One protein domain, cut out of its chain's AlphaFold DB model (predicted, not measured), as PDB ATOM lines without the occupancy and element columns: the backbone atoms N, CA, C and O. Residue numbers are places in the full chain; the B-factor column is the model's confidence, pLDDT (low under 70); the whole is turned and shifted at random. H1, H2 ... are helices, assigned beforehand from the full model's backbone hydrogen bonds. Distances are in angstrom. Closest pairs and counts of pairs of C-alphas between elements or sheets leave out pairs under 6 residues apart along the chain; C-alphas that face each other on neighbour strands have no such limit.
ATOM      1  N   ALA A 234      21.251  28.798  47.593       94.19
ATOM      2  CA  ALA A 234      22.677  29.080  47.431       94.19
ATOM      3  C   ALA A 234      23.286  29.851  48.605       94.19
ATOM      4  O   ALA A 234      24.505  29.889  48.742       94.19
ATOM      5  N   ASN A 235      22.448  30.433  49.463       92.38
ATOM      6  CA  ASN A 235      22.864  31.166  50.657       92.38
ATOM      7  C   ASN A 235      22.525  30.422  51.960       92.38
ATOM      8  O   ASN A 235      22.785  30.941  53.043       92.38
ATOM      9  N   GLU A 236      21.942  29.220  51.879       92.75
ATOM     10  CA  GLU A 236      21.480  28.465  53.045       92.75
ATOM     11  C   GLU A 236      22.433  27.298  53.350       92.75
ATOM     12  O   GLU A 236      22.400  26.282  52.645       92.75
ATOM     13  N   PRO A 237      23.308  27.425  54.366       93.31
ATOM     14  CA  PRO A 237      24.262  26.382  54.713       93.31
ATOM     15  C   PRO A 237      23.551  25.179  55.339       93.31
ATOM     16  O   PRO A 237      22.735  25.322  56.248       93.31
ATOM     17  N   LEU A 238      23.912  23.978  54.889       91.88
ATOM     18  CA  LEU A 238      23.527  22.717  55.531       91.88
ATOM     19  C   LEU A 238      24.667  22.134  56.377       91.88
ATOM     20  O   LEU A 238      24.419  21.316  57.263       91.88
ATOM     21  N   GLY A 239      25.909  22.543  56.091       86.56
ATOM     22  CA  GLY A 239      27.111  21.890  56.606       86.56
ATOM     23  C   GLY A 239      27.366  20.537  55.931       86.56
ATOM     24  O   GLY A 239      26.681  20.151  54.980       86.56
ATOM     25  N   ASP A 240      28.362  19.811  56.429       75.38
ATOM     26  CA  ASP A 240      28.769  18.474  55.968       75.38
ATOM     27  C   ASP A 240      28.171  17.325  56.812       75.38
ATOM     28  O   ASP A 240      28.473  16.149  56.582       75.38
ATOM     29  N   GLY A 241      27.311  17.671  57.778       71.12
ATOM     30  CA  GLY A 241      26.709  16.768  58.760       71.12
ATOM     31  C   GLY A 241      25.347  16.172  58.369       71.12
ATOM     32  O   GLY A 241      24.898  16.237  57.224       71.12
ATOM     33  N   GLY A 242      24.655  15.595  59.359       83.81
ATOM     34  CA  GLY A 242      23.464  14.752  59.158       83.81
ATOM     35  C   GLY A 242      22.233  15.433  58.542       83.81
ATOM     36  O   GLY A 242      21.320  14.745  58.089       83.81
ATOM     37  N   LEU A 243      22.190  16.768  58.472       87.94
ATOM     38  CA  LEU A 243      21.079  17.476  57.834       87.94
ATOM     39  C   LEU A 243      21.016  17.187  56.327       87.94
ATOM     40  O   LEU A 243      19.938  16.880  55.818       87.94
ATOM     41  N   ALA A 244      22.157  17.224  55.631       89.62
ATOM     42  CA  ALA A 244      22.222  16.907  54.206       89.62
ATOM     43  C   ALA A 244      21.768  15.464  53.934       89.62
ATOM     44  O   ALA A 244      20.950  15.232  53.050       89.62
ATOM     45  N   GLU A 245      22.218  14.514  54.756       91.56
ATOM     46  CA  GLU A 245      21.804  13.107  54.686       91.56
ATOM     47  C   GLU A 245      20.294  12.935  54.911       91.56
ATOM     48  O   GLU A 245      19.627  12.243  54.144       91.56
ATOM     49  N   SER A 246      19.713  13.638  55.890       91.00
ATOM     50  CA  SER A 246      18.266  13.583  56.151       91.00
ATOM     51  C   SER A 246      17.419  14.052  54.959       91.00
ATOM     52  O   SER A 246      16.326  13.529  54.722       91.00
ATOM     53  N   LEU A 247      17.927  15.017  54.187       89.44
ATOM     54  CA  LEU A 247      17.254  15.590  53.023       89.44
ATOM     55  C   LEU A 247      17.244  14.639  51.817       89.44
ATOM     56  O   LEU A 247      16.334  14.732  50.997       89.44
ATOM     57  N   VAL A 248      18.189  13.696  51.743       92.12
ATOM     58  CA  VAL A 248      18.299  12.704  50.653       92.12
ATOM     59  C   VAL A 248      18.001  11.265  51.093       92.12
ATOM     60  O   VAL A 248      18.154  10.331  50.310       92.12
ATOM     61  N   SER A 249      17.527  11.077  52.325       90.00
ATOM     62  CA  SER A 249      17.263   9.768  52.948       90.00
ATOM     63  C   SER A 249      16.260   8.870  52.208       90.00
ATOM     64  O   SER A 249      16.229   7.664  52.444       90.00
ATOM     65  N   GLY A 250      15.446   9.429  51.305       88.38
ATOM     66  CA  GLY A 250      14.520   8.666  50.460       88.38
ATOM     67  C   GLY A 250      15.181   7.949  49.276       88.38
ATOM     68  O   GLY A 250      14.517   7.170  48.594       88.38
ATOM     69  N   LEU A 251      16.464   8.210  49.004       92.62
ATOM     70  CA  LEU A 251      17.217   7.564  47.929       92.62
ATOM     71  C   LEU A 251      17.687   6.162  48.334       92.62
ATOM     72  O   LEU A 251      17.844   5.842  49.512       92.62
ATOM     73  N   SER A 252      17.967   5.316  47.340       93.00
ATOM     74  CA  SER A 252      18.605   4.026  47.608       93.00
ATOM     75  C   SER A 252      20.009   4.235  48.202       93.00
ATOM     76  O   SER A 252      20.671   5.217  47.850       93.00
ATOM     77  N   PRO A 253      20.516   3.323  49.057       93.25
ATOM     78  CA  PRO A 253      21.784   3.534  49.760       93.25
ATOM     79  C   PRO A 253      22.968   3.861  48.840       93.25
ATOM     80  O   PRO A 253      23.763   4.741  49.155       93.25
ATOM     81  N   GLY A 254      23.054   3.203  47.677       94.19
ATOM     82  CA  GLY A 254      24.119   3.452  46.703       94.19
ATOM     83  C   GLY A 254      24.043   4.846  46.074       94.19
ATOM     84  O   GLY A 254      25.055   5.540  45.994       94.19
ATOM     85  N   VAL A 255      22.843   5.287  45.685       93.56
ATOM     86  CA  VAL A 255      22.633   6.623  45.102       93.56
ATOM     87  C   VAL A 255      22.843   7.702  46.162       93.56
ATOM     88  O   VAL A 255      23.537   8.683  45.915       93.56
ATOM     89  N   MET A 256      22.320   7.497  47.373       95.38
ATOM     90  CA  MET A 256      22.524   8.405  48.502       95.38
ATOM     91  C   MET A 256      24.014   8.595  48.804       95.38
ATOM     92  O   MET A 256      24.483   9.724  48.945       95.38
ATOM     93  N   GLN A 257      24.779   7.501  48.863       95.19
ATOM     94  CA  GLN A 257      26.215   7.559  49.112       95.19
ATOM     95  C   GLN A 257      26.957   8.305  47.994       95.19
ATOM     96  O   GLN A 257      27.832   9.119  48.294       95.19
ATOM     97  N   ALA A 258      26.599   8.075  46.727       94.44
ATOM     98  CA  ALA A 258      27.178   8.792  45.590       94.44
ATOM     99  C   ALA A 258      26.922  10.308  45.679       94.44
ATOM    100  O   ALA A 258      27.868  11.096  45.599       94.44
ATOM    101  N   VAL A 259      25.678  10.708  45.968       95.00
ATOM    102  CA  VAL A 259      25.292  12.112  46.177       95.00
ATOM    103  C   VAL A 259      26.091  12.745  47.318       95.00
ATOM    104  O   VAL A 259      26.682  13.807  47.138       95.00
ATOM    105  N   LEU A 260      26.154  12.103  48.489       95.38
ATOM    106  CA  LEU A 260      26.854  12.661  49.652       95.38
ATOM    107  C   LEU A 260      28.371  12.744  49.437       95.38
ATOM    108  O   LEU A 260      29.007  13.692  49.895       95.38
ATOM    109  N   ASN A 261      28.964  11.780  48.731       94.75
ATOM    110  CA  ASN A 261      30.381  11.832  48.372       94.75
ATOM    111  C   ASN A 261      30.672  13.004  47.434       94.75
ATOM    112  O   ASN A 261      31.638  13.737  47.652       94.75
ATOM    113  N   ARG A 262      29.819  13.217  46.427       93.75
ATOM    114  CA  ARG A 262      29.922  14.364  45.525       93.75
ATOM    115  C   ARG A 262      29.765  15.683  46.270       93.75
ATOM    116  O   ARG A 262      30.625  16.543  46.138       93.75
ATOM    117  N   TYR A 263      28.733  15.806  47.099       94.44
ATOM    118  CA  TYR A 263      28.473  16.989  47.917       94.44
ATOM    119  C   TYR A 263      29.693  17.381  48.769       94.44
ATOM    120  O   TYR A 263      30.114  18.534  48.761       94.44
ATOM    121  N   ARG A 264      30.335  16.403  49.426       94.88
ATOM    122  CA  ARG A 264      31.573  16.634  50.190       94.88
ATOM    123  C   ARG A 264      32.771  16.988  49.313       94.88
ATOM    124  O   ARG A 264      33.583  17.815  49.710       94.88
ATOM    125  N   THR A 265      32.890  16.365  48.143       93.38
ATOM    126  CA  THR A 265      34.010  16.591  47.216       93.38
ATOM    127  C   THR A 265      33.947  17.977  46.574       93.38
ATOM    128  O   THR A 265      34.978  18.619  46.405       93.38
ATOM    129  N   GLU A 266      32.748  18.446  46.221       90.38
ATOM    130  CA  GLU A 266      32.536  19.762  45.607       90.38
ATOM    131  C   GLU A 266      32.673  20.910  46.621       90.38
ATOM    132  O   GLU A 266      32.968  22.037  46.227       90.38
ATOM    133  N   GLY A 267      32.504  20.634  47.920       92.75
ATOM    134  CA  GLY A 267      32.781  21.580  49.009       92.75
ATOM    135  C   GLY A 267      31.790  22.743  49.132       92.75
ATOM    136  O   GLY A 267      31.968  23.620  49.978       92.75
ATOM    137  N   ASP A 268      30.736  22.764  48.315       93.44
ATOM    138  CA  ASP A 268      29.629  23.710  48.429       93.44
ATOM    139  C   ASP A 268      28.630  23.184  49.467       93.44
ATOM    140  O   ASP A 268      27.697  22.465  49.132       93.44
ATOM    141  N   PHE A 269      28.830  23.515  50.746       94.94
ATOM    142  CA  PHE A 269      27.999  23.003  51.848       94.94
ATOM    143  C   PHE A 269      26.661  23.737  52.036       94.94
ATOM    144  O   PHE A 269      26.146  23.862  53.154       94.94
ATOM    145  N   THR A 270      26.110  24.262  50.948       95.00
ATOM    146  CA  THR A 270      24.796  24.902  50.911       95.00
ATOM    147  C   THR A 270      23.736  23.937  50.394       95.00
ATOM    148  O   THR A 270      24.036  22.891  49.811       95.00
ATOM    149  N   ARG A 271      22.460  24.295  50.548       94.25
ATOM    150  CA  ARG A 271      21.372  23.522  49.936       94.25
ATOM    151  C   ARG A 271      21.474  23.490  48.411       94.25
ATOM    152  O   ARG A 271      21.169  22.460  47.814       94.25
ATOM    153  N   TRP A 272      21.960  24.566  47.790       94.25
ATOM    154  CA  TRP A 272      22.293  24.584  46.364       94.25
ATOM    155  C   TRP A 272      23.372  23.561  46.009       94.25
ATOM    156  O   TRP A 272      23.229  22.836  45.028       94.25
ATOM    157  N   GLY A 273      24.421  23.445  46.824       94.31
ATOM    158  CA  GLY A 273      25.452  22.428  46.637       94.31
ATOM    159  C   GLY A 273      24.908  21.000  46.719       94.31
ATOM    160  O   GLY A 273      25.235  20.168  45.874       94.31
ATOM    161  N   LEU A 274      24.001  20.717  47.662       95.38
ATOM    162  CA  LEU A 274      23.359  19.399  47.763       95.38
ATOM    163  C   LEU A 274      22.455  19.105  46.557       95.38
ATOM    164  O   LEU A 274      22.512  18.012  45.996       95.38
ATOM    165  N   LEU A 275      21.659  20.085  46.120       94.12
ATOM    166  CA  LEU A 275      20.852  19.999  44.898       94.12
ATOM    167  C   LEU A 275      21.729  19.706  43.675       94.12
ATOM    168  O   LEU A 275      21.404  18.831  42.870       94.12
ATOM    169  N   ASN A 276      22.851  20.411  43.535       92.75
ATOM    170  CA  ASN A 276      23.797  20.195  42.442       92.75
ATOM    171  C   ASN A 276      24.376  18.783  42.475       92.75
ATOM    172  O   ASN A 276      24.478  18.149  41.425       92.75
ATOM    173  N   ALA A 277      24.679  18.266  43.668       93.50
ATOM    174  CA  ALA A 277      25.152  16.903  43.820       93.50
ATOM    175  C   ALA A 277      24.089  15.871  43.399       93.50
ATOM    176  O   ALA A 277      24.398  14.942  42.655       93.50
ATOM    177  N   VAL A 278      22.826  16.064  43.798       93.94
ATOM    178  CA  VAL A 278      21.690  15.213  43.393       93.94
ATOM    179  C   VAL A 278      21.491  15.223  41.876       93.94
ATOM    180  O   VAL A 278      21.414  14.171  41.241       93.94
ATOM    181  N   THR A 279      21.429  16.408  41.274       90.75
ATOM    182  CA  THR A 279      21.162  16.565  39.833       90.75
ATOM    183  C   THR A 279      22.348  16.152  38.958       90.75
ATOM    184  O   THR A 279      22.158  15.761  37.809       90.75
ATOM    185  N   ALA A 280      23.571  16.160  39.492       88.44
ATOM    186  CA  ALA A 280      24.733  15.596  38.811       88.44
ATOM    187  C   ALA A 280      24.643  14.068  38.675       88.44
ATOM    188  O   ALA A 280      25.016  13.537  37.629       88.44
ATOM    189  N   GLU A 281      24.120  13.369  39.690       87.81
ATOM    190  CA  GLU A 281      23.890  11.918  39.622       87.81
ATOM    191  C   GLU A 281      22.769  11.558  38.632       87.81
ATOM    192  O   GLU A 281      22.818  10.507  37.994       87.81
ATOM    193  N   ALA A 282      21.805  12.462  38.411       85.56
ATOM    194  CA  ALA A 282      20.742  12.275  37.420       85.56
ATOM    195  C   ALA A 282      21.274  12.154  35.981       85.56
ATOM    196  O   ALA A 282      20.675  11.481  35.149       85.56
ATOM    197  N   ARG A 283      22.423  12.776  35.687       78.81
ATOM    198  CA  ARG A 283      22.977  12.907  34.331       78.81
ATOM    199  C   ARG A 283      23.291  11.576  33.650       78.81
ATOM    200  O   ARG A 283      23.231  11.484  32.427       78.81
ATOM    201  N   THR A 284      23.691  10.582  34.431       77.75
ATOM    202  CA  THR A 284      24.059   9.243  33.947       77.75
ATOM    203  C   THR A 284      23.079   8.176  34.421       77.75
ATOM    204  O   THR A 284      23.338   6.986  34.250       77.75
ATOM    205  N   ALA A 285      21.982   8.590  35.054       79.94
ATOM    206  CA  ALA A 285      20.957   7.694  35.548       79.94
ATOM    207  C   ALA A 285      19.994   7.294  34.416       79.94
ATOM    208  O   ALA A 285      19.704   8.116  33.545       79.94
ATOM    209  N   PRO A 286      19.436   6.071  34.452       80.88
ATOM    210  CA  PRO A 286      18.304   5.708  33.608       80.88
ATOM    211  C   PRO A 286      17.117   6.654  33.827       80.88
ATOM    212  O   PRO A 286      16.926   7.170  34.928       80.88
ATOM    213  N   SER A 287      16.273   6.818  32.815       76.94
ATOM    214  CA  SER A 287      15.185   7.800  32.712       76.94
ATOM    215  C   SER A 287      14.274   7.847  33.942       76.94
ATOM    216  O   SER A 287      13.919   8.930  34.407       76.94
ATOM    217  N   GLY A 288      13.930   6.688  34.513       78.62
ATOM    218  CA  GLY A 288      13.127   6.621  35.737       78.62
ATOM    219  C   GLY A 288      13.828   7.250  36.946       78.62
ATOM    220  O   GLY A 288      13.234   8.060  37.657       78.62
ATOM    221  N   LEU A 289      15.107   6.927  37.156       82.44
ATOM    222  CA  LEU A 289      15.914   7.484  38.244       82.44
ATOM    223  C   LEU A 289      16.317   8.942  37.966       82.44
ATOM    224  O   LEU A 289      16.324   9.749  38.892       82.44
ATOM    225  N   LEU A 290      16.582   9.306  36.707       86.38
ATOM    226  CA  LEU A 290      16.828  10.686  36.282       86.38
ATOM    227  C   LEU A 290      15.675  11.585  36.728       86.38
ATOM    228  O   LEU A 290      15.898  12.546  37.459       86.38
ATOM    229  N   LEU A 291      14.436  11.239  36.364       84.81
ATOM    230  CA  LEU A 291      13.263  12.023  36.751       84.81
ATOM    231  C   LEU A 291      13.108  12.125  38.271       84.81
ATOM    232  O   LEU A 291      12.779  13.194  38.777       84.81
ATOM    233  N   GLN A 292      13.352  11.038  39.009       87.69
ATOM    234  CA  GLN A 292      13.300  11.056  40.474       87.69
ATOM    235  C   GLN A 292      14.317  12.035  41.070       87.69
ATOM    236  O   GLN A 292      13.961  12.843  41.928       87.69
ATOM    237  N   LEU A 293      15.565  11.994  40.600       90.25
ATOM    238  CA  LEU A 293      16.636  12.856  41.095       90.25
ATOM    239  C   LEU A 293      16.413  14.323  40.715       90.25
ATOM    240  O   LEU A 293      16.611  15.206  41.546       90.25
ATOM    241  N   GLU A 294      15.943  14.607  39.503       90.88
ATOM    242  CA  GLU A 294      15.653  15.983  39.095       90.88
ATOM    243  C   GLU A 294      14.459  16.587  39.837       90.88
ATOM    244  O   GLU A 294      14.488  17.778  40.157       90.88
ATOM    245  N   ARG A 295      13.438  15.775  40.148       90.25
ATOM    246  CA  ARG A 295      12.313  16.180  41.004       90.25
ATOM    247  C   ARG A 295      12.786  16.476  42.424       90.25
ATOM    248  O   ARG A 295      12.475  17.542  42.950       90.25
ATOM    249  N   LEU A 296      13.607  15.593  43.000       90.88
ATOM    250  CA  LEU A 296      14.224  15.827  44.306       90.88
ATOM    251  C   LEU A 296      15.069  17.110  44.303       90.88
ATOM    252  O   LEU A 296      14.992  17.892  45.245       90.88
ATOM    253  N   GLY A 297      15.825  17.376  43.235       90.88
ATOM    254  CA  GLY A 297      16.567  18.626  43.072       90.88
ATOM    255  C   GLY A 297      15.665  19.863  43.163       90.88
ATOM    256  O   GLY A 297      15.938  20.773  43.946       90.88
ATOM    257  N   GLY A 298      14.547  19.890  42.433       89.19
ATOM    258  CA  GLY A 298      13.581  20.990  42.524       89.19
ATOM    259  C   GLY A 298      12.878  21.104  43.878       89.19
ATOM    260  O   GLY A 298      12.573  22.207  44.330       89.19
ATOM    261  N   GLU A 299      12.641  19.987  44.565       89.25
ATOM    262  CA  GLU A 299      12.130  19.999  45.939       89.25
ATOM    263  C   GLU A 299      13.143  20.614  46.910       89.25
ATOM    264  O   GLU A 299      12.782  21.498  47.691       89.25
ATOM    265  N   LEU A 300      14.413  20.209  46.824       90.62
ATOM    266  CA  LEU A 300      15.497  20.759  47.638       90.62
ATOM    267  C   LEU A 300      15.659  22.263  47.425       90.62
ATOM    268  O   LEU A 300      15.931  22.976  48.381       90.62
ATOM    269  N   ALA A 301      15.445  22.788  46.221       89.38
ATOM    270  CA  ALA A 301      15.478  24.234  46.004       89.38
ATOM    271  C   ALA A 301      14.461  24.993  46.869       89.38
ATOM    272  O   ALA A 301      14.774  26.052  47.418       89.38
ATOM    273  N   ARG A 302      13.247  24.445  46.998       83.69
ATOM    274  CA  ARG A 302      12.108  25.106  47.647       83.69
ATOM    275  C   ARG A 302      12.053  24.925  49.155       83.69
ATOM    276  O   ARG A 302      11.648  25.852  49.855       83.69
ATOM    277  N   GLN A 303      12.387  23.733  49.645       75.50
ATOM    278  CA  GLN A 303      12.219  23.366  51.053       75.50
ATOM    279  C   GLN A 303      13.044  24.275  51.960       75.50
ATOM    280  O   GLN A 303      14.257  24.192  51.908       75.50
ATOM    281  N   SER A 304      12.426  25.062  52.845       61.78
ATOM    282  CA  SER A 304      13.149  25.793  53.902       61.78
ATOM    283  C   SER A 304      13.644  24.832  54.994       61.78
ATOM    284  O   SER A 304      12.858  24.032  55.506       61.78
ATOM    285  N   VAL A 305      14.920  24.919  55.404       57.84
ATOM    286  CA  VAL A 305      15.483  24.077  56.483       57.84
ATOM    287  C   VAL A 305      14.816  24.380  57.827       57.84
ATOM    288  O   VAL A 305      14.588  23.467  58.625       57.84
ATOM    289  N   ALA A 306      14.409  25.632  58.056       51.50
ATOM    290  CA  ALA A 306      13.698  26.036  59.271       51.50
ATOM    291  C   ALA A 306      12.373  25.272  59.465       51.50
ATOM    292  O   ALA A 306      11.914  25.100  60.593       51.50
ATOM    293  N   MET A 307      11.788  24.754  58.381       43.00
ATOM    294  CA  MET A 307      10.507  24.050  58.395       43.00
ATOM    295  C   MET A 307      10.613  22.588  58.871       43.00
ATOM    296  O   MET A 307       9.610  22.021  59.289       43.00
TER     297      MET A 307
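Overview. This is residues 234 to 307 of the 326 residues of an uncharacterized protein of Vitiosangium sp. GDMCC 1.1324 (UniProt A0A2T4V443). Two helices, H3 and H4, fold back on each other as a nearly straight-sided hairpin, and H2 crosses H3 on the side away from H4. The short H1 packs on part of H2 and comes close to H3 and H4. The printed part has 74 residues with four named helices, H1 to H4 in chain order, and no named strand; the class is all helix. It is compact, with a radius of gyration of the C-alphas of 11.1 A and spans of 32 by 23 by 18 A.

Arrangement. H4, residues 287 to 302, is the longest helix. It touches H3, residues 271 to 282, at a shallow tilt of 7 degrees, opposite ways, as a helical hairpin; the closest C-alphas, of Ala 282 and Leu 290, are 4.4 A apart. H3 touches H2, residues 253 to 266, at a steep tilt of 54 degrees, opposite ways, with the C-alphas of Tyr 263 and Ala 277 closest at 5.3 A. H2 and H4 are apart. H1, residues 242 to 248, touches H2 at residues 256 to 260 alone, at a steep tilt of 58 degrees; the closest C-alphas, of Val 248 and Met 256, are 6.4 A apart. H1 is close to but not clearly touching H3, the closest C-alphas being those of Ala 244 and Leu 274, at 7.0 A. The helix packing is mostly crossed, but only just: 1 of 3 touching pairs is at a shallow tilt. Every O i to N i+4 pair is within hydrogen-bond range in H1, H2 and H3, and 11 of 12 are in H4.

Along the chain. H4 runs 23.1 A from C-alpha 287 at (15.185, 7.800, 32.712) to C-alpha 302 at (12.108, 25.106, 47.647). H2 measures 19.9 A, H3 16.8 A and H1 10.2 A, the last beginning at C-alpha 242 (23.464, 14.752, 59.158).

Size, cuts and confidence. The C-alphas farthest apart, of Pro 286 and Ala 306, are 33.1 A apart. The printed part has no cut, and the three links between helices are tight. Mean pLDDT of the printed part is 87.6; residues 304 to 307 are under 70.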